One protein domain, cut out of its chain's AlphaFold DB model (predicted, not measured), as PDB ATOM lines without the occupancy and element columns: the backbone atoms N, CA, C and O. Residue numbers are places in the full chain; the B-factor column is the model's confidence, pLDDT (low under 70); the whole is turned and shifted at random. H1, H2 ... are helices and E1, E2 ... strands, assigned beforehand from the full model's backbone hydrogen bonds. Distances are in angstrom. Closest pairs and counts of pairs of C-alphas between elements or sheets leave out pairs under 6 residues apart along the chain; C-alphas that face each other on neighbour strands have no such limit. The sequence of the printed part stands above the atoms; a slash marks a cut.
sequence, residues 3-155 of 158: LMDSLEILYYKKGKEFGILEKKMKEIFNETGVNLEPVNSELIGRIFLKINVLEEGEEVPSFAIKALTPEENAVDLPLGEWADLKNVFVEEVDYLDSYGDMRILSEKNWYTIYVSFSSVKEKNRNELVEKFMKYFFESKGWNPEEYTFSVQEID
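This is residues 3 to 155 of the 158 residues of the protein "DUF3855 domain-containing protein" of Thermotoga sp. Mc24 (UniProt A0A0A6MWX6). A strongly twisted sheet of six strands curls round helix H3, which lies in its hollow; helix H1 lies off the sheet at one end of the long axis, and the hairpin E3 and E4, with its long loop of residues 69 to 88, lies toward the other. The printed part has 153 residues, with three named helices and eight named strands in the order E1 H1 E2 E3 E4 E5 E6 E7 H2 H3 E8. The large sheet runs E5 E6 E7 E2 E1 E8 and is mixed; E3 and E4 make a separate antiparallel sheet. The class is mixed, helices and strands. The whole is loose, with a radius of gyration of the C-alphas of 19.0 A, and spans 55 by 40 by 26 A.

E1, residues 6 to 13, is an inner strand, antiparallel to E8, residues 147 to 154, with N 8 and O 152 2.8 A apart, and to E2, residues 44 to 54, with N 9 and O 47 2.8 A apart. H1, residues 19 to 32, is not on this sheet and touches no helix. E3, residues 63 to 68, and E4, residues 89 to 95, form a hairpin, with N 64 and O 94 2.8 A apart. E4 runs on into E5, residues 97 to 99, at 34 degrees. E5, E6, residues 102 to 107, and E7, residues 110 to 116, form a meander, each strand the antiparallel neighbour of the one before; N 97 and O 104 are 3.0 A apart, N 105 and O 112 2.9 A. E7 is parallel to E2, at 30 degrees, with N 113 and O 50 2.9 A apart. H2, residues 117 to 120, only grazes the sheet. H3, residues 125 to 139, is on one face, giving two layers; its closest C-alphas to E5 are those of Tyr 135 and Tyr 99, 6.9 A apart. E7, H2, H3 and E8 form a split strand-helix-strand unit, two strands of one sheet with helices between them along the chain and with E2 and E1 between them in the sheet; its crossover is right-handed. Every O i to N i+4 pair is within hydrogen-bond range in H1 and H3; H2 is too short for one.

E1 begins at C-alpha 6 (31.638, 19.514, 2.223) and is 23.2 A long. H1 measures 19.9 A, E2 31.6 A, E7 20.4 A and H3 20.8 A. H3 begins at C-alpha 125 (32.255, 9.733, -4.170). E8, 22.0 A long, ends at C-alpha 154 (33.460, 23.632, -0.889).

The two C-alphas farthest apart, those of Glu 31 and Gly 57, are 56.6 A apart. The printed part has no cut. The links H1 to E2 and E3 to E4 are long. Mean pLDDT of the printed part is 93.6, and residues 3 to 5 are under 70.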
ATOM      1  N   LEU A   3      37.016  13.203   8.011       54.16
ATOM      2  CA  LEU A   3      36.134  14.279   7.560       54.16
ATOM      3  C   LEU A   3      36.408  14.533   6.073       54.16
ATOM      4  O   LEU A   3      37.494  14.987   5.723       54.16
ATOM      5  N   MET A   4      35.461  14.182   5.202       61.75
ATOM      6  CA  MET A   4      35.516  14.604   3.800       61.75
ATOM      7  C   MET A   4      35.085  16.067   3.676       61.75
ATOM      8  O   MET A   4      34.297  16.552   4.494       61.75
ATOM      9  N   ASP A   5      35.587  16.732   2.637       67.31
ATOM     10  CA  ASP A   5      35.160  18.078   2.264       67.31
ATOM     11  C   ASP A   5      33.641  18.131   2.067       67.31
ATOM     12  O   ASP A   5      33.003  17.165   1.625       67.31
ATOM     13  N   SER A   6      33.059  19.272   2.425       87.69
ATOM     14  CA  SER A   6      31.638  19.514   2.223       87.69
ATOM     15  C   SER A   6      31.358  19.658   0.725       87.69
ATOM     16  O   SER A   6      32.156  20.215  -0.027       87.69
ATOM     17  N   LEU A   7      30.224  19.134   0.270       93.56
ATOM     18  CA  LEU A   7      29.822  19.193  -1.130       93.56
ATOM     19  C   LEU A   7      28.636  20.138  -1.283       93.56
ATOM     20  O   LEU A   7      27.616  19.968  -0.618       93.56
ATOM     21  N   GLU A   8      28.740  21.093  -2.199       95.12
ATOM     22  CA  GLU A   8      27.591  21.818  -2.725       95.12
ATOM     23  C   GLU A   8      26.993  21.020  -3.890       95.12
ATOM     24  O   GLU A   8      27.691  20.643  -4.835       95.12
ATOM     25  N   ILE A   9      25.689  20.751  -3.823       97.00
ATOM     26  CA  ILE A   9      24.947  20.067  -4.878       97.00
ATOM     27  C   ILE A   9      23.842  20.991  -5.383       97.00
ATOM     28  O   ILE A   9      22.931  21.372  -4.643       97.00
ATOM     29  N   LEU A  10      23.905  21.304  -6.674       96.56
ATOM     30  CA  LEU A  10      22.873  22.045  -7.392       96.56
ATOM     31  C   LEU A  10      22.061  21.062  -8.222       96.56
ATOM     32  O   LEU A  10      22.631  20.330  -9.030       96.56
ATOM     33  N   TYR A  11      20.743  21.037  -8.034       97.38
ATOM     34  CA  TYR A  11      19.845  20.176  -8.799       97.38
ATOM     35  C   TYR A  11      18.881  20.994  -9.658       97.38
ATOM     36  O   TYR A  11      18.438  22.074  -9.271       97.38
ATOM     37  N   TYR A  12      18.535  20.441 -10.820       96.81
ATOM     38  CA  TYR A  12      17.704  21.081 -11.836       96.81
ATOM     39  C   TYR A  12      16.763  20.060 -12.468       96.81
ATOM     40  O   TYR A  12      17.186  18.957 -12.830       96.81
ATOM     41  N   LYS A  13      15.497  20.436 -12.656       97.44
ATOM     42  CA  LYS A  13      14.530  19.634 -13.407       97.44
ATOM     43  C   LYS A  13      14.849  19.682 -14.905       97.44
ATOM     44  O   LYS A  13      14.976  20.758 -15.493       97.44
ATOM     45  N   LYS A  14      14.960  18.513 -15.538       95.56
ATOM     46  CA  LYS A  14      15.223  18.354 -16.976       95.56
ATOM     47  C   LYS A  14      14.159  19.071 -17.810       95.56
ATOM     48  O   LYS A  14      12.983  19.116 -17.457       95.56
ATOM     49  N   GLY A  15      14.583  19.624 -18.946       92.19
ATOM     50  CA  GLY A  15      13.700  20.330 -19.881       92.19
ATOM     51  C   GLY A  15      13.282  21.739 -19.441       92.19
ATOM     52  O   GLY A  15      12.472  22.366 -20.123       92.19
ATOM     53  N   LYS A  16      13.811  22.256 -18.324       91.94
ATOM     54  CA  LYS A  16      13.658  23.659 -17.920       91.94
ATOM     55  C   LYS A  16      14.919  24.449 -18.254       91.94
ATOM     56  O   LYS A  16      16.026  24.011 -17.964       91.94
ATOM     57  N   GLU A  17      14.735  25.626 -18.843       91.12
ATOM     58  CA  GLU A  17      15.822  26.564 -19.126       91.12
ATOM     59  C   GLU A  17      15.893  27.645 -18.043       91.12
ATOM     60  O   GLU A  17      14.896  28.307 -17.749       91.12
ATOM     61  N   PHE A  18      17.086  27.851 -17.479       90.06
ATOM     62  CA  PHE A  18      17.324  28.815 -16.396       90.06
ATOM     63  C   PHE A  18      18.085  30.075 -16.843       90.06
ATOM     64  O   PHE A  18      18.214  31.016 -16.066       90.06
ATOM     65  N   GLY A  19      18.498  30.176 -18.113       89.06
ATOM     66  CA  GLY A  19      19.289  31.318 -18.598       89.06
ATOM     67  C   GLY A  19      18.584  32.678 -18.478       89.06
ATOM     68  O   GLY A  19      19.221  33.695 -18.205       89.06
ATOM     69  N   ILE A  20      17.251  32.722 -18.621       91.88
ATOM     70  CA  ILE A  20      16.476  33.959 -18.399       91.88
ATOM     71  C   ILE A  20      16.474  34.342 -16.912       91.88
ATOM     72  O   ILE A  20      16.558  35.529 -16.592       91.88
ATOM     73  N   LEU A  21      16.385  33.357 -16.013       91.88
ATOM     74  CA  LEU A  21      16.413  33.579 -14.568       91.88
ATOM     75  C   LEU A  21      17.770  34.156 -14.149       91.88
ATOM     76  O   LEU A  21      17.807  35.221 -13.539       91.88
ATOM     77  N   GLU A  22      18.866  33.522 -14.566       90.25
ATOM     78  CA  GLU A  22      20.234  33.977 -14.287       90.25
ATOM     79  C   GLU A  22      20.483  35.397 -14.807       90.25
ATOM     80  O   GLU A  22      21.034  36.244 -14.101       90.25
ATOM     81  N   LYS A  23      20.014  35.696 -16.027       94.88
ATOM     82  CA  LYS A  23      20.115  37.038 -16.606       94.88
ATOM     83  C   LYS A  23      19.405  38.077 -15.738       94.88
ATOM     84  O   LYS A  23      19.998  39.109 -15.432       94.88
ATOM     85  N   LYS A  24      18.171  37.801 -15.307       95.12
ATOM     86  CA  LYS A  24      17.407  38.722 -14.453       95.12
ATOM     87  C   LYS A  24      18.001  38.864 -13.056       95.12
ATOM     88  O   LYS A  24      18.015  39.969 -12.524       95.12
ATOM     89  N   MET A  25      18.520  37.786 -12.472       94.50
ATOM     90  CA  MET A  25      19.226  37.847 -11.188       94.50
ATOM     91  C   MET A  25      20.448  38.765 -11.284       94.50
ATOM     92  O   MET A  25      20.640  39.617 -10.421       94.50
ATOM     93  N   LYS A  26      21.221  38.666 -12.372       94.62
ATOM     94  CA  LYS A  26      22.369  39.546 -12.624       94.62
ATOM     95  C   LYS A  26      21.965  41.002 -12.867       94.62
ATOM     96  O   LYS A  26      22.649  41.903 -12.392       94.62
ATOM     97  N   GLU A  27      20.877  41.245 -13.596       96.75
ATOM     98  CA  GLU A  27      20.322  42.593 -13.786       96.75
ATOM     99  C   GLU A  27      19.941  43.225 -12.439       96.75
ATOM    100  O   GLU A  27      20.391  44.329 -12.141       96.75
ATOM    101  N   ILE A  28      19.221  42.488 -11.585       96.19
ATOM    102  CA  ILE A  28      18.832  42.949 -10.243       96.19
ATOM    103  C   ILE A  28      20.061  43.186  -9.363       96.19
ATOM    104  O   ILE A  28      20.124  44.210  -8.683       96.19
ATOM    105  N   PHE A  29      21.052  42.293  -9.392       95.62
ATOM    106  CA  PHE A  29      22.296  42.476  -8.647       95.62
ATOM    107  C   PHE A  29      23.025  43.758  -9.065       95.62
ATOM    108  O   PHE A  29      23.437  44.535  -8.209       95.62
ATOM    109  N   ASN A  30      23.133  44.023 -10.369       96.88
ATOM    110  CA  ASN A  30      23.795  45.226 -10.872       96.88
ATOM    111  C   ASN A  30      23.026  46.516 -10.541       96.88
ATOM    112  O   ASN A  30      23.647  47.558 -10.349       96.88
ATOM    113  N   GLU A  31      21.692  46.461 -10.501       97.25
ATOM    114  CA  GLU A  31      20.841  47.622 -10.212       97.25
ATOM    115  C   GLU A  31      20.746  47.922  -8.708       97.25
ATOM    116  O   GLU A  31      20.769  49.081  -8.299       97.25
ATOM    117  N   THR A  32      20.642  46.883  -7.879       96.75
ATOM    118  CA  THR A  32      20.300  47.012  -6.452       96.75
ATOM    119  C   THR A  32      21.454  46.690  -5.505       96.75
ATOM    120  O   THR A  32      21.378  47.010  -4.321       96.75
ATOM    121  N   GLY A  33      22.508  46.026  -5.989       95.00
ATOM    122  CA  GLY A  33      23.566  45.444  -5.159       95.00
ATOM    123  C   GLY A  33      23.138  44.197  -4.374       95.00
ATOM    124  O   GLY A  33      23.938  43.654  -3.615       95.00
ATOM    125  N   VAL A  34      21.894  43.729  -4.531       96.00
ATOM    126  CA  VAL A  34      21.354  42.569  -3.811       96.00
ATOM    127  C   VAL A  34      21.502  41.313  -4.663       96.00
ATOM    128  O   VAL A  34      20.966  41.244  -5.769       96.00
ATOM    129  N   ASN A  35      22.207  40.302  -4.144       93.00
ATOM    130  CA  ASN A  35      22.276  38.994  -4.794       93.00
ATOM    131  C   ASN A  35      21.031  38.173  -4.443       93.00
ATOM    132  O   ASN A  35      20.721  37.975  -3.266       93.00
ATOM    133  N   LEU A  36      20.318  37.708  -5.465       92.12
ATOM    134  CA  LEU A  36      19.184  36.806  -5.301       92.12
ATOM    135  C   LEU A  36      19.661  35.368  -5.457       92.12
ATOM    136  O   LEU A  36      20.547  35.098  -6.254       92.12
ATOM    137  N   GLU A  37      19.027  34.445  -4.746       91.94
ATOM    138  CA  GLU A  37      19.287  33.010  -4.845       91.94
ATOM    139  C   GLU A  37      17.948  32.271  -4.967       91.94
ATOM    140  O   GLU A  37      16.975  32.666  -4.310       91.94
ATOM    141  N   PRO A  38      17.847  31.215  -5.794       92.06
ATOM    142  CA  PRO A  38      16.624  30.433  -5.889       92.06
ATOM    143  C   PRO A  38      16.291  29.768  -4.551       92.06
ATOM    144  O   PRO A  38      17.133  29.120  -3.930       92.06
ATOM    145  N   VAL A  39      15.033  29.879  -4.127       94.31
ATOM    146  CA  VAL A  39      14.514  29.068  -3.022       94.31
ATOM    147  C   VAL A  39      14.337  27.634  -3.522       94.31
ATOM    148  O   VAL A  39      13.760  27.423  -4.591       94.31
ATOM    149  N   ASN A  40      14.811  26.655  -2.744       95.75
ATOM    150  CA  ASN A  40      14.715  25.239  -3.099       95.75
ATOM    151  C   ASN A  40      13.268  24.846  -3.428       95.75
ATOM    152  O   ASN A  40      12.349  25.057  -2.636       95.75
ATOM    153  N   SER A  41      13.085  24.261  -4.607       96.25
ATOM    154  CA  SER A  41      11.787  23.868  -5.158       96.25
ATOM    155  C   SER A  41      11.918  22.584  -5.980       96.25
ATOM    156  O   SER A  41      13.020  22.069  -6.141       96.25
ATOM    157  N   GLU A  42      10.814  22.090  -6.544       96.38
ATOM    158  CA  GLU A  42      10.823  20.988  -7.521       96.38
ATOM    159  C   GLU A  42      11.582  21.354  -8.816       96.38
ATOM    160  O   GLU A  42      11.986  20.489  -9.579       96.38
ATOM    161  N   LEU A  43      11.786  22.638  -9.123       96.38
ATOM    162  CA  LEU A  43      12.420  23.041 -10.384       96.38
ATOM    163  C   LEU A  43      13.940  23.151 -10.269       96.38
ATOM    164  O   LEU A  43      14.658  22.750 -11.181       96.38
ATOM    165  N   ILE A  44      14.406  23.739  -9.170       96.12
ATOM    166  CA  ILE A  44      15.808  24.054  -8.913       96.12
ATOM    167  C   ILE A  44      16.034  24.155  -7.407       96.12
ATOM    168  O   ILE A  44      15.144  24.595  -6.667       96.12
ATOM    169  N   GLY A  45      17.229  23.795  -6.960       96.38
ATOM    170  CA  GLY A  45      17.670  24.092  -5.607       96.38
ATOM    171  C   GLY A  45      19.143  23.800  -5.370       96.38
ATOM    172  O   GLY A  45      19.818  23.173  -6.188       96.38
ATOM    173  N   ARG A  46      19.610  24.267  -4.212       96.62
ATOM    174  CA  ARG A  46      20.948  24.041  -3.677       96.62
ATOM    175  C   ARG A  46      20.863  23.333  -2.333       96.62
ATOM    176  O   ARG A  46      20.211  23.817  -1.400       96.62
ATOM    177  N   ILE A  47      21.557  22.212  -2.223       97.44
ATOM    178  CA  ILE A  47      21.728  21.479  -0.971       97.44
ATOM    179  C   ILE A  47      23.210  21.277  -0.689       97.44
ATOM    180  O   ILE A  47      24.038  21.325  -1.597       97.44
ATOM    181  N   PHE A  48      23.525  21.044   0.574       96.12
ATOM    182  CA  PHE A  48      24.877  20.771   1.025       96.12
ATOM    183  C   PHE A  48      24.933  19.370   1.611       96.12
ATOM    184  O   PHE A  48      24.024  18.967   2.337       96.12
ATOM    185  N   LEU A  49      25.985  18.629   1.284       96.12
ATOM    186  CA  LEU A  49      26.169  17.253   1.711       96.12
ATOM    187  C   LEU A  49      27.539  17.078   2.357       96.12
ATOM    188  O   LEU A  49      28.566  17.328   1.731       96.12
ATOM    189  N   LYS A  50      27.542  16.557   3.580       94.12
ATOM    190  CA  LYS A  50      28.731  16.040   4.253       94.12
ATOM    191  C   LYS A  50      28.672  14.518   4.306       94.12
ATOM    192  O   LYS A  50      27.643  13.946   4.664       94.12
ATOM    193  N   ILE A  51      29.775  13.865   3.952       93.12
ATOM    194  CA  ILE A  51      29.889  12.403   3.935       93.12
ATOM    195  C   ILE A  51      30.871  11.976   5.025       93.12
ATOM    196  O   ILE A  51      32.059  12.277   4.942       93.12
ATOM    197  N   ASN A  52      30.378  11.249   6.025       92.62
ATOM    198  CA  ASN A  52      31.194  10.657   7.077       92.62
ATOM    199  C   ASN A  52      31.318   9.149   6.841       92.62
ATOM    200  O   ASN A  52      30.327   8.415   6.878       92.62
ATOM    201  N   VAL A  53      32.550   8.692   6.614       92.62
ATOM    202  CA  VAL A  53      32.872   7.263   6.552       92.62
ATOM    203  C   VAL A  53      33.383   6.826   7.922       92.62
ATOM    204  O   VAL A  53      34.423   7.305   8.380       92.62
ATOM    205  N   LEU A  54      32.628   5.937   8.562       92.56
ATOM    206  CA  LEU A  54      32.941   5.352   9.865       92.56
ATOM    207  C   LEU A  54      33.981   4.248   9.713       92.56
ATOM    208  O   LEU A  54      33.988   3.544   8.701       92.56
ATOM    209  N   GLU A  55      34.854   4.103  10.701       90.50
ATOM    210  CA  GLU A  55      35.943   3.130  10.678       90.50
ATOM    211  C   GLU A  55      35.434   1.683  10.777       90.50
ATOM    212  O   GLU A  55      34.267   1.403  11.060       90.50
ATOM    213  N   GLU A  56      36.310   0.724  10.475       90.19
ATOM    214  CA  GLU A  56      35.959  -0.691  10.563       90.19
ATOM    215  C   GLU A  56      35.686  -1.083  12.025       90.19
ATOM    216  O   GLU A  56      36.535  -0.900  12.893       90.19
ATOM    217  N   GLY A  57      34.496  -1.629  12.287       89.62
ATOM    218  CA  GLY A  57      34.039  -1.978  13.636       89.62
ATOM    219  C   GLY A  57      33.197  -0.900  14.325       89.62
ATOM    220  O   GLY A  57      32.629  -1.185  15.377       89.62
ATOM    221  N   GLU A  58      33.054   0.291  13.736       92.56
ATOM    222  CA  GLU A  58      32.144   1.328  14.234       92.56
ATOM    223  C   GLU A  58      30.717   1.136  13.694       92.56
ATOM    224  O   GLU A  58      30.502   0.871  12.506       92.56
ATOM    225  N   GLU A  59      29.721   1.285  14.570       92.88
ATOM    226  CA  GLU A  59      28.309   1.202  14.195       92.88
ATOM    227  C   GLU A  59      27.800   2.518  13.599       92.88
ATOM    228  O   GLU A  59      28.163   3.610  14.036       92.88
ATOM    229  N   VAL A  60      26.897   2.419  12.619       94.06
ATOM    230  CA  VAL A  60      26.230   3.600  12.058       94.06
ATOM    231  C   VAL A  60      25.268   4.230  13.079       94.06
ATOM    232  O   VAL A  60      24.480   3.511  13.701       94.06
ATOM    233  N   PRO A  61      25.264   5.567  13.243       96.12
ATOM    234  CA  PRO A  61      24.430   6.226  14.239       96.12
ATOM    235  C   PRO A  61      22.946   6.142  13.874       96.12
ATOM    236  O   PRO A  61      22.556   6.317  12.720       96.12
ATOM    237  N   SER A  62      22.100   5.913  14.878       97.06
ATOM    238  CA  SER A  62      20.636   5.992  14.723       97.06
ATOM    239  C   SER A  62      20.064   7.340  15.160       97.06
ATOM    240  O   SER A  62      18.996   7.724  14.694       97.06
ATOM    241  N   PHE A  63      20.773   8.057  16.033       97.19
ATOM    242  CA  PHE A  63      20.365   9.356  16.554       97.19
ATOM    243  C   PHE A  63      21.523  10.350  16.474       97.19
ATOM    244  O   PHE A  63      22.679   9.965  16.650       97.19
ATOM    245  N   ALA A  64      21.197  11.617  16.247       96.56
ATOM    246  CA  ALA A  64      22.078  12.751  16.480       96.56
ATOM    247  C   ALA A  64      21.570  13.511  17.707       96.56
ATOM    248  O   ALA A  64      20.365  13.680  17.885       96.56
ATOM    249  N   ILE A  65      22.493  13.936  18.567       96.56
ATOM    250  CA  ILE A  65      22.178  14.625  19.819       96.56
ATOM    251  C   ILE A  65      22.898  15.968  19.806       96.56
ATOM    252  O   ILE A  65      24.123  16.005  19.684       96.56
ATOM    253  N   LYS A  66      22.149  17.062  19.973       95.62
ATOM    254  CA  LYS A  66      22.719  18.380  20.271       95.62
ATOM    255  C   LYS A  66      22.715  18.567  21.776       95.62
ATOM    256  O   LYS A  66      21.660  18.544  22.410       95.62
ATOM    257  N   ALA A  67      23.905  18.695  22.344       95.94
ATOM    258  CA  ALA A  67      24.109  18.811  23.775       95.94
ATOM    259  C   ALA A  67      24.909  20.074  24.111       95.94
ATOM    260  O   ALA A  67      25.845  20.439  23.403       95.94
ATOM    261  N   LEU A  68      24.539  20.720  25.214       95.56
ATOM    262  CA  LEU A  68      25.184  21.905  25.765       95.56
ATOM    263  C   LEU A  68      25.979  21.515  27.014       95.56
ATOM    264  O   LEU A  68      25.490  20.765  27.862       95.56
ATOM    265  N   THR A  69      27.190  22.050  27.148       95.88
ATOM    266  CA  THR A  69      28.031  21.905  28.344       95.88
ATOM    267  C   THR A  69      28.244  23.273  28.998       95.88
ATOM    268  O   THR A  69      28.388  24.263  28.279       95.88
ATOM    269  N   PRO A  70      28.247  23.371  30.341       94.62
ATOM    270  CA  PRO A  70      28.599  24.606  31.036       94.62
ATOM    271  C   PRO A  70      30.119  24.831  31.129       94.62
ATOM    272  O   PRO A  70      30.535  25.836  31.702       94.62
ATOM    273  N   GLU A  71      30.944  23.895  30.650       93.75
ATOM    274  CA  GLU A  71      32.403  24.031  30.670       93.75
ATOM    275  C   GLU A  71      32.868  25.270  29.890       93.75
ATOM    276  O   GLU A  71      32.355  25.594  28.821       93.75
ATOM    277  N   GLU A  72      33.862  25.977  30.430       94.12
ATOM    278  CA  GLU A  72      34.354  27.236  29.855       94.12
ATOM    279  C   GLU A  72      35.262  27.029  28.629       94.12
ATOM    280  O   GLU A  72      35.568  27.983  27.912       94.12
ATOM    281  N   ASN A  73      35.728  25.800  28.392       92.69
ATOM    282  CA  ASN A  73      36.559  25.440  27.246       92.69
ATOM    283  C   ASN A  73      36.266  24.007  26.770       92.69
ATOM    284  O   ASN A  73      35.634  23.235  27.479       92.69
ATOM    285  N   ALA A  74      36.738  23.670  25.566       92.56
ATOM    286  CA  ALA A  74      36.498  22.386  24.903       92.56
ATOM    287  C   ALA A  74      37.785  21.563  24.695       92.56
ATOM    288  O   ALA A  74      37.854  20.755  23.775       92.56
ATOM    289  N   VAL A  75      38.834  21.795  25.499       90.94
ATOM    290  CA  VAL A  75      40.150  21.145  25.305       90.94
ATOM    291  C   VAL A  75      40.063  19.622  25.468       90.94
ATOM    292  O   VAL A  75      40.767  18.897  24.770       90.94
ATOM    293  N   ASP A  76      39.164  19.154  26.335       88.19
ATOM    294  CA  ASP A  76      38.964  17.732  26.637       88.19
ATOM    295  C   ASP A  76      37.860  17.071  25.784       88.19
ATOM    296  O   ASP A  76      37.566  15.889  25.965       88.19
ATOM    297  N   LEU A  77      37.240  17.809  24.852       91.69
ATOM    298  CA  LEU A  77      36.174  17.300  23.984       91.69
ATOM    299  C   LEU A  77      36.751  16.900  22.618       91.69
ATOM    300  O   LEU A  77      37.070  17.780  21.812       91.69
ATOM    301  N   PRO A  78      36.891  15.594  22.315       89.44
ATOM    302  CA  PRO A  78      37.444  15.177  21.039       89.44
ATOM    303  C   PRO A  78      36.452  15.430  19.899       89.44
ATOM    304  O   PRO A  78      35.240  15.250  20.033       89.44
ATOM    305  N   LEU A  79      36.982  15.816  18.738       88.00
ATOM    306  CA  LEU A  79      36.205  16.009  17.518       88.00
ATOM    307  C   LEU A  79      36.359  14.795  16.600       88.00
ATOM    308  O   LEU A  79      37.433  14.551  16.056       88.00
ATOM    309  N   GLY A  80      35.260  14.070  16.382       84.69
ATOM    310  CA  GLY A  80      35.224  12.921  15.472       84.69
ATOM    311  C   GLY A  80      35.723  11.603  16.068       84.69
ATOM    312  O   GLY A  80      36.048  10.690  15.305       84.69
ATOM    313  N   GLU A  81      35.759  11.509  17.398       88.31
ATOM    314  CA  GLU A  81      36.093  10.299  18.156       88.31
ATOM    315  C   GLU A  81      35.000   9.994  19.191       88.31
ATOM    316  O   GLU A  81      34.210  10.865  19.564       88.31
ATOM    317  N   TRP A  82      34.962   8.748  19.664       91.75
ATOM    318  CA  TRP A  82      34.062   8.330  20.736       91.75
ATOM    319  C   TRP A  82      34.502   8.909  22.083       91.75
ATOM    320  O   TRP A  82      35.675   8.835  22.443       91.75
ATOM    321  N   ALA A  83      33.547   9.430  22.855       93.81
ATOM    322  CA  ALA A  83      33.787   9.947  24.197       93.81
ATOM    323  C   ALA A  83      32.534   9.869  25.073       93.81
ATOM    324  O   ALA A  83      31.406   9.888  24.579       93.81
ATOM    325  N   ASP A  84      32.751   9.854  26.386       94.69
ATOM    326  CA  ASP A  84      31.691  10.009  27.377       94.69
ATOM    327  C   ASP A  84      31.514  11.492  27.723       94.69
ATOM    328  O   ASP A  84      32.422  12.123  28.266       94.69
ATOM    329  N   LEU A  85      30.322  12.036  27.484       92.75
ATOM    330  CA  LEU A  85      29.980  13.410  27.853       92.75
ATOM    331  C   LEU A  85      29.221  13.427  29.185       92.75
ATOM    332  O   LEU A  85      28.101  12.923  29.287       92.75
ATOM    333  N   LYS A  86      29.828  14.000  30.231       92.25
ATOM    334  CA  LYS A  86      29.239  14.065  31.580       92.25
ATOM    335  C   LYS A  86      28.611  15.430  31.838       92.25
ATOM    336  O   LYS A  86      29.169  16.448  31.461       92.25
ATOM    337  N   ASN A  87      27.483  15.440  32.552       92.12
ATOM    338  CA  ASN A  87      26.789  16.662  32.978       92.12
ATOM    339  C   ASN A  87      26.424  17.616  31.820       92.12
ATOM    340  O   ASN A  87      26.507  18.836  31.952       92.12
ATOM    341  N   VAL A  88      26.014  17.047  30.687       96.06
ATOM    342  CA  VAL A  88      25.530  17.809  29.533       96.06
ATOM    343  C   VAL A  88      24.010  17.955  29.555       96.06
ATOM    344  O   VAL A  88      23.290  17.076  30.033       96.06
ATOM    345  N   PHE A  89      23.519  19.065  29.016       96.69
ATOM    346  CA  PHE A  89      22.100  19.298  28.772       96.69
ATOM    347  C   PHE A  89      21.763  18.931  27.329       96.69
ATOM    348  O   PHE A  89      22.351  19.482  26.406       96.69
ATOM    349  N   VAL A  90      20.821  18.013  27.120       97.25
ATOM    350  CA  VAL A  90      20.372  17.626  25.776       97.25
ATOM    351  C   VAL A  90      19.307  18.609  25.290       97.25
ATOM    352  O   VAL A  90      18.250  18.719  25.907       97.25
ATOM    353  N   GLU A  91      19.594  19.309  24.195       96.88
ATOM    354  CA  GLU A  91      18.720  20.321  23.593       96.88
ATOM    355  C   GLU A  91      17.844  19.730  22.479       96.88
ATOM    356  O   GLU A  91      16.629  19.915  22.487       96.88
ATOM    357  N   GLU A  92      18.443  18.968  21.560       96.19
ATOM    358  CA  GLU A  92      17.742  18.330  20.439       96.19
ATOM    359  C   GLU A  92      18.184  16.872  20.279       96.19
ATOM    360  O   GLU A  92      19.341  16.518  20.533       96.19
ATOM    361  N   VAL A  93      17.248  16.025  19.847       96.50
ATOM    362  CA  VAL A  93      17.510  14.637  19.460       96.50
ATOM    363  C   VAL A  93      16.810  14.369  18.138       96.50
ATOM    364  O   VAL A  93      15.581  14.374  18.074       96.50
ATOM    365  N   ASP A  94      17.598  14.084  17.110       96.56
ATOM    366  CA  ASP A  94      17.114  13.777  15.769       96.56
ATOM    367  C   ASP A  94      17.327  12.299  15.458       96.56
ATOM    368  O   ASP A  94      18.417  11.758  15.648       96.56
ATOM    369  N   TYR A  95      16.287  11.632  14.961       97.31
ATOM    370  CA  TYR A  95      16.405  10.277  14.426       97.31
ATOM    371  C   TYR A  95      16.894  10.326  12.976       97.31
ATOM    372  O   TYR A  95      16.397  11.124  12.183       97.31
ATOM    373  N   LEU A  96      17.854   9.465  12.626       98.12
ATOM    374  CA  LEU A  96      18.430   9.425  11.284       98.12
ATOM    375  C   LEU A  96      17.655   8.475  10.373       98.12
ATOM    376  O   LEU A  96      17.484   7.283  10.664       98.12
ATOM    377  N   ASP A  97      17.290   8.988   9.204       97.75
ATOM    378  CA  ASP A  97      16.665   8.205   8.148       97.75
ATOM    379  C   ASP A  97      17.609   7.114   7.635       97.75
ATOM    380  O   ASP A  97      18.835   7.234   7.684       97.75
ATOM    381  N   SER A  98      17.028   6.026   7.131       97.44
ATOM    382  CA  SER A  98      17.768   4.867   6.617       97.44
ATOM    383  C   SER A  98      17.544   4.692   5.123       97.44
ATOM    384  O   SER A  98      16.402   4.564   4.684       97.44
ATOM    385  N   TYR A  99      18.628   4.600   4.348       96.88
ATOM    386  CA  TYR A  99      18.558   4.292   2.916       96.88
ATOM    387  C   TYR A  99      19.629   3.276   2.494       96.88
ATOM    388  O   TYR A  99      20.766   3.607   2.130       96.88
ATOM    389  N   GLY A 100      19.264   1.992   2.557       93.88
ATOM    390  CA  GLY A 100      20.236   0.896   2.565       93.88
ATOM    391  C   GLY A 100      21.189   1.062   3.752       93.88
ATOM    392  O   GLY A 100      20.735   1.320   4.859       93.88
ATOM    393  N   ASP A 101      22.497   0.995   3.502       91.75
ATOM    394  CA  ASP A 101      23.524   1.135   4.552       91.75
ATOM    395  C   ASP A 101      23.797   2.589   4.999       91.75
ATOM    396  O   ASP A 101      24.686   2.818   5.817       91.75
ATOM    397  N   MET A 102      23.092   3.582   4.441       95.69
ATOM    398  CA  MET A 102      23.293   4.995   4.792       95.69
ATOM    399  C   MET A 102      22.359   5.413   5.924       95.69
ATOM    400  O   MET A 102      21.157   5.143   5.861       95.69
ATOM    401  N   ARG A 103      22.907   6.139   6.901       97.88
ATOM    402  CA  ARG A 103      22.141   6.903   7.894       97.88
ATOM    403  C   ARG A 103      22.204   8.378   7.554       97.88
ATOM    404  O   ARG A 103      23.286   8.880   7.261       97.88
ATOM    405  N   ILE A 104      21.061   9.052   7.546       98.31
ATOM    406  CA  ILE A 104      20.927  10.385   6.957       98.31
ATOM    407  C   ILE A 104      20.333  11.338   7.988       98.31
ATOM    408  O   ILE A 104      19.215  11.139   8.458       98.31
ATOM    409  N   LEU A 105      21.093  12.378   8.321       97.69
ATOM    410  CA  LEU A 105      20.642  13.524   9.099       97.69
ATOM    411  C   LEU A 105      20.293  14.663   8.137       97.69
ATOM    412  O   LEU A 105      21.071  14.964   7.227       97.69
ATOM    413  N   SER A 106      19.137  15.290   8.341       96.44
ATOM    414  CA  SER A 106      18.613  16.355   7.483       96.44
ATOM    415  C   SER A 106      18.307  17.603   8.305       96.44
ATOM    416  O   SER A 106      17.325  17.641   9.040       96.44
ATOM    417  N   GLU A 107      19.069  18.667   8.083       93.31
ATOM    418  CA  GLU A 107      18.880  19.976   8.706       93.31
ATOM    419  C   GLU A 107      18.597  21.023   7.620       93.31
ATOM    420  O   GLU A 107      19.490  21.652   7.050       93.31
ATOM    421  N   LYS A 108      17.311  21.224   7.303       92.88
ATOM    422  CA  LYS A 108      16.847  22.083   6.195       92.88
ATOM    423  C   LYS A 108      17.395  21.623   4.833       92.88
ATOM    424  O   LYS A 108      16.875  20.667   4.268       92.88
ATOM    425  N   ASN A 109      18.371  22.342   4.272       94.12
ATOM    426  CA  ASN A 109      19.046  22.022   3.013       94.12
ATOM    427  C   ASN A 109      20.463  21.464   3.225       94.12
ATOM    428  O   ASN A 109      21.172  21.245   2.244       94.12
ATOM    429  N   TRP A 110      20.867  21.256   4.477       96.00
ATOM    430  CA  TRP A 110      22.113  20.606   4.851       96.00
ATOM    431  C   TRP A 110      21.842  19.154   5.212       96.00
ATOM    432  O   TRP A 110      20.906  18.842   5.947       96.00
ATOM    433  N   TYR A 111      22.674  18.269   4.684       97.12
ATOM    434  CA  TYR A 111      22.571  16.838   4.880       97.12
ATOM    435  C   TYR A 111      23.908  16.294   5.348       97.12
ATOM    436  O   TYR A 111      24.958  16.625   4.798       97.12
ATOM    437  N   THR A 112      23.858  15.413   6.337       96.12
ATOM    438  CA  THR A 112      25.012  14.614   6.740       96.12
ATOM    439  C   THR A 112      24.659  13.151   6.571       96.12
ATOM    440  O   THR A 112      23.659  12.689   7.120       96.12
ATOM    441  N   ILE A 113      25.475  12.417   5.818       96.12
ATOM    442  CA  ILE A 113      25.330  10.970   5.685       96.12
ATOM    443  C   ILE A 113      26.447  10.250   6.429       96.12
ATOM    444  O   ILE A 113      27.607  10.661   6.382       96.12
ATOM    445  N   TYR A 114      26.087   9.150   7.078       95.19
ATOM    446  CA  TYR A 114      27.004   8.240   7.746       95.19
ATOM    447  C   TYR A 114      26.944   6.885   7.056       95.19
ATOM    448  O   TYR A 114      25.863   6.331   6.834       95.19
ATOM    449  N   VAL A 115      28.115   6.362   6.714       94.38
ATOM    450  CA  VAL A 115      28.283   5.067   6.053       94.38
ATOM    451  C   VAL A 115      29.414   4.294   6.707       94.38
ATOM    452  O   VAL A 115      30.440   4.870   7.062       94.38
ATOM    453  N   SER A 116      29.251   2.982   6.849       93.44
ATOM    454  CA  SER A 116      30.335   2.110   7.298       93.44
ATOM    455  C   SER A 116      31.403   1.977   6.208       93.44
ATOM    456  O   SER A 116      31.081   1.825   5.025       93.44
ATOM    457  N   PHE A 117      32.681   1.969   6.598       90.94
ATOM    458  CA  PHE A 117      33.797   1.733   5.676       90.94
ATOM    459  C   PHE A 117      33.618   0.447   4.858       90.94
ATOM    460  O   PHE A 117      33.848   0.441   3.648       90.94
ATOM    461  N   SER A 118      33.135  -0.628   5.490       90.56
ATOM    462  CA  SER A 118      32.889  -1.920   4.838       90.56
ATOM    463  C   SER A 118      31.925  -1.826   3.650       90.56
ATOM    464  O   SER A 118      32.144  -2.490   2.638       90.56
ATOM    465  N   SER A 119      30.908  -0.961   3.719       88.56
ATOM    466  CA  SER A 119      29.906  -0.783   2.660       88.56
ATOM    467  C   SER A 119      30.362   0.120   1.509       88.56
ATOM    468  O   SER A 119      29.685   0.180   0.472       88.56
ATOM    469  N   VAL A 120      31.466   0.857   1.678       89.19
ATOM    470  CA  VAL A 120      31.919   1.884   0.718       89.19
ATOM    471  C   VAL A 120      33.377   1.750   0.291       89.19
ATOM    472  O   VAL A 120      33.837   2.551  -0.513       89.19
ATOM    473  N   LYS A 121      34.093   0.723   0.759       89.94
ATOM    474  CA  LYS A 121      35.514   0.487   0.456       89.94
ATOM    475  C   LYS A 121      35.849   0.494  -1.042       89.94
ATOM    476  O   LYS A 121      36.939   0.909  -1.419       89.94
ATOM    477  N   GLU A 122      34.922   0.034  -1.878       90.50
ATOM    478  CA  GLU A 122      35.082  -0.044  -3.339       90.50
ATOM    479  C   GLU A 122      34.264   1.015  -4.094       90.50
ATOM    480  O   GLU A 122      34.216   0.990  -5.319       90.50
ATOM    481  N   LYS A 123      33.621   1.944  -3.375       89.00
ATOM    482  CA  LYS A 123      32.783   2.989  -3.965       89.00
ATOM    483  C   LYS A 123      33.536   4.302  -4.042       89.00
ATOM    484  O   LYS A 123      34.219   4.704  -3.102       89.00
ATOM    485  N   ASN A 124      33.360   5.012  -5.147       87.94
ATOM    486  CA  ASN A 124      33.817   6.388  -5.262       87.94
ATOM    487  C   ASN A 124      32.754   7.381  -4.747       87.94
ATOM    488  O   ASN A 124      31.599   7.034  -4.487       87.94
ATOM    489  N   ARG A 125      33.147   8.653  -4.616       87.75
ATOM    490  CA  ARG A 125      32.255   9.733  -4.170       87.75
ATOM    491  C   ARG A 125      30.998   9.860  -5.032       87.75
ATOM    492  O   ARG A 125      29.921  10.079  -4.490       87.75
ATOM    493  N   ASN A 126      31.127   9.747  -6.352       89.31
ATOM    494  CA  ASN A 126      30.010   9.963  -7.270       89.31
ATOM    495  C   ASN A 126      28.917   8.911  -7.057       89.31
ATOM    496  O   ASN A 126      27.746   9.268  -7.032       89.31
ATOM    497  N   GLU A 127      29.290   7.653  -6.805       92.62
ATOM    498  CA  GLU A 127      28.333   6.583  -6.492       92.62
ATOM    499  C   GLU A 127      27.568   6.852  -5.187       92.62
ATOM    500  O   GLU A 127      26.364   6.597  -5.100       92.62
ATOM    501  N   LEU A 128      28.245   7.393  -4.166       93.75
ATOM    502  CA  LEU A 128      27.594   7.773  -2.908       93.75
ATOM    503  C   LEU A 128      26.650   8.958  -3.093       93.75
ATOM    504  O   LEU A 128      25.519   8.914  -2.606       93.75
ATOM    505  N   VAL A 129      27.087   9.987  -3.820       95.44
ATOM    506  CA  VAL A 129      26.258  11.163  -4.098       95.44
ATOM    507  C   VAL A 129      25.046  10.780  -4.939       95.44
ATOM    508  O   VAL A 129      23.945  11.205  -4.619       95.44
ATOM    509  N   GLU A 130      25.192   9.940  -5.962       96.12
ATOM    510  CA  GLU A 130      24.069   9.494  -6.791       96.12
ATOM    511  C   GLU A 130      23.029   8.719  -5.971       96.12
ATOM    512  O   GLU A 130      21.828   8.991  -6.061       96.12
ATOM    513  N   LYS A 131      23.481   7.815  -5.091       96.81
ATOM    514  CA  LYS A 131      22.587   7.090  -4.179       96.81
ATOM    515  C   LYS A 131      21.886   8.035  -3.198       96.81
ATOM    516  O   LYS A 131      20.695   7.864  -2.935       96.81
ATOM    517  N   PHE A 132      22.603   9.024  -2.667       97.69
ATOM    518  CA  PHE A 132      22.025  10.057  -1.811       97.69
ATOM    519  C   PHE A 132      21.000  10.913  -2.565       97.69
ATOM    520  O   PHE A 132      19.907  11.132  -2.054       97.69
ATOM    521  N   MET A 133      21.299  11.342  -3.792       98.25
ATOM    522  CA  MET A 133      20.390  12.154  -4.603       98.25
ATOM    523  C   MET A 133      19.112  11.399  -4.953       98.25
ATOM    524  O   MET A 133      18.033  11.988  -4.946       98.25
ATOM    525  N   LYS A 134      19.205  10.084  -5.183       98.25
ATOM    526  CA  LYS A 134      18.027   9.231  -5.340       98.25
ATOM    527  C   LYS A 134      17.136   9.270  -4.094       98.25
ATOM    528  O   LYS A 134      15.954   9.577  -4.224       98.25
ATOM    529  N   TYR A 135      17.709   9.052  -2.908       98.25
ATOM    530  CA  TYR A 135      16.982   9.209  -1.643       98.25
ATOM    531  C   TYR A 135      16.382  10.614  -1.503       98.25
ATOM    532  O   TYR A 135      15.209  10.746  -1.168       98.25
ATOM    533  N   PHE A 136      17.156  11.665  -1.790       98.31
ATOM    534  CA  PHE A 136      16.711  13.048  -1.656       98.31
ATOM    535  C   PHE A 136      15.466  13.316  -2.507       98.31
ATOM    536  O   PHE A 136      14.460  13.784  -1.976       98.31
ATOM    537  N   PHE A 137      15.488  12.969  -3.796       98.31
ATOM    538  CA  PHE A 137      14.334  13.162  -4.677       98.31
ATOM    539  C   PHE A 137      13.129  12.314  -4.254       98.31
ATOM    540  O   PHE A 137      12.020  12.844  -4.156       98.31
ATOM    541  N   GLU A 138      13.345  11.041  -3.910       97.88
ATOM    542  CA  GLU A 138      12.289  10.147  -3.417       97.88
ATOM    543  C   GLU A 138      11.646  10.688  -2.124       97.88
ATOM    544  O   GLU A 138      10.421  10.686  -2.005       97.88
ATOM    545  N   SER A 139      12.438  11.251  -1.201       97.12
ATOM    546  CA  SER A 139      11.953  11.855   0.054       97.12
ATOM    547  C   SER A 139      11.045  13.072  -0.163       97.12
ATOM    548  O   SER A 139      10.215  13.398   0.686       97.12
ATOM    549  N   LYS A 140      11.181  13.751  -1.312       96.62
ATOM    550  CA  LYS A 140      10.326  14.875  -1.724       96.62
ATOM    551  C   LYS A 140       9.152  14.439  -2.605       96.62
ATOM    552  O   LYS A 140       8.344  15.283  -2.989       96.62
ATOM    553  N   GLY A 141       9.038  13.146  -2.920       97.81
ATOM    554  CA  GLY A 141       8.037  12.614  -3.844       97.81
ATOM    555  C   GLY A 141       8.313  12.959  -5.310       97.81
ATOM    556  O   GLY A 141       7.384  12.994  -6.115       97.81
ATOM    557  N   TRP A 142       9.565  13.251  -5.666       98.00
ATOM    558  CA  TRP A 142       9.976  13.607  -7.024       98.00
ATOM    559  C   TRP A 142      10.631  12.414  -7.727       98.00
ATOM    560  O   TRP A 142      11.346  11.638  -7.098       98.00
ATOM    561  N   ASN A 143      10.419  12.274  -9.040       97.75
ATOM    562  CA  ASN A 143      11.052  11.216  -9.832       97.75
ATOM    563  C   ASN A 143      12.535  11.556 -10.097       97.75
ATOM    564  O   ASN A 143      12.781  12.513 -10.832       97.75
ATOM    565  N   PRO A 144      13.518  10.780  -9.591       97.12
ATOM    566  CA  PRO A 144      14.945  11.061  -9.782       97.12
ATOM    567  C   PRO A 144      15.369  11.193 -11.252       97.12
ATOM    568  O   PRO A 144      16.256  11.980 -11.579       97.12
ATOM    569  N   GLU A 145      14.719  10.462 -12.162       97.00
ATOM    570  CA  GLU A 145      15.064  10.461 -13.589       97.00
ATOM    571  C   GLU A 145      14.744  11.790 -14.285       97.00
ATOM    572  O   GLU A 145      15.314  12.088 -15.339       97.00
ATOM    573  N   GLU A 146      13.881  12.620 -13.693       97.69
ATOM    574  CA  GLU A 146      13.527  13.947 -14.202       97.69
ATOM    575  C   GLU A 146      14.550  15.025 -13.832       97.69
ATOM    576  O   GLU A 146      14.365  16.177 -14.215       97.69
ATOM    577  N   TYR A 147      15.634  14.685 -13.130       97.81
ATOM    578  CA  TYR A 147      16.599  15.661 -12.628       97.81
ATOM    579  C   TYR A 147      18.008  15.435 -13.160       97.81
ATOM    580  O   TYR A 147      18.425  14.331 -13.509       97.81
ATOM    581  N   THR A 148      18.752  16.529 -13.208       97.12
ATOM    582  CA  THR A 148      20.209  16.564 -13.340       97.12
ATOM    583  C   THR A 148      20.776  17.318 -12.152       97.12
ATOM    584  O   THR A 148      20.139  18.255 -11.672       97.12
ATOM    585  N   PHE A 149      21.969  16.953 -11.695       97.06
ATOM    586  CA  PHE A 149      22.649  17.680 -10.631       97.06
ATOM    587  C   PHE A 149      24.142  17.827 -10.929       97.06
ATOM    588  O   PHE A 149      24.730  16.995 -11.621       97.06
ATOM    589  N   SER A 150      24.743  18.890 -10.405       95.06
ATOM    590  CA  SER A 150      26.188  19.111 -10.395       95.06
ATOM    591  C   SER A 150      26.697  19.132  -8.962       95.06
ATOM    592  O   SER A 150      25.981  19.547  -8.053       95.06
ATOM    593  N   VAL A 151      27.938  18.690  -8.775       95.50
ATOM    594  CA  VAL A 151      28.587  18.584  -7.467       95.50
ATOM    595  C   VAL A 151      29.846  19.434  -7.484       95.50
ATOM    596  O   VAL A 151      30.656  19.308  -8.406       95.50
ATOM    597  N   GLN A 152      30.019  20.260  -6.462       93.44
ATOM    598  CA  GLN A 152      31.201  21.082  -6.251       93.44
ATOM    599  C   GLN A 152      31.727  20.865  -4.831       93.44
ATOM    600  O   GLN A 152      30.955  20.820  -3.879       93.44
ATOM    601  N   GLU A 153      33.041  20.713  -4.688       89.38
ATOM    602  CA  GLU A 153      33.693  20.752  -3.376       89.38
ATOM    603  C   GLU A 153      33.700  22.191  -2.865       89.38
ATOM    604  O   GLU A 153      34.016  23.124  -3.611       89.38
ATOM    605  N   ILE A 154      33.354  22.362  -1.595       87.69
ATOM    606  CA  ILE A 154      33.460  23.632  -0.889       87.69
ATOM    607  C   ILE A 154      34.319  23.424   0.355       87.69
ATOM    608  O   ILE A 154      34.206  22.400   1.037       87.69
ATOM    609  N   ASP A 155      35.173  24.404   0.649       72.69
ATOM    610  CA  ASP A 155      35.931  24.411   1.898       72.69
ATOM    611  C   ASP A 155      34.954  24.329   3.074       72.69
ATOM    612  O   ASP A 155      33.870  24.924   3.031       72.69
TER     613      ASP A 155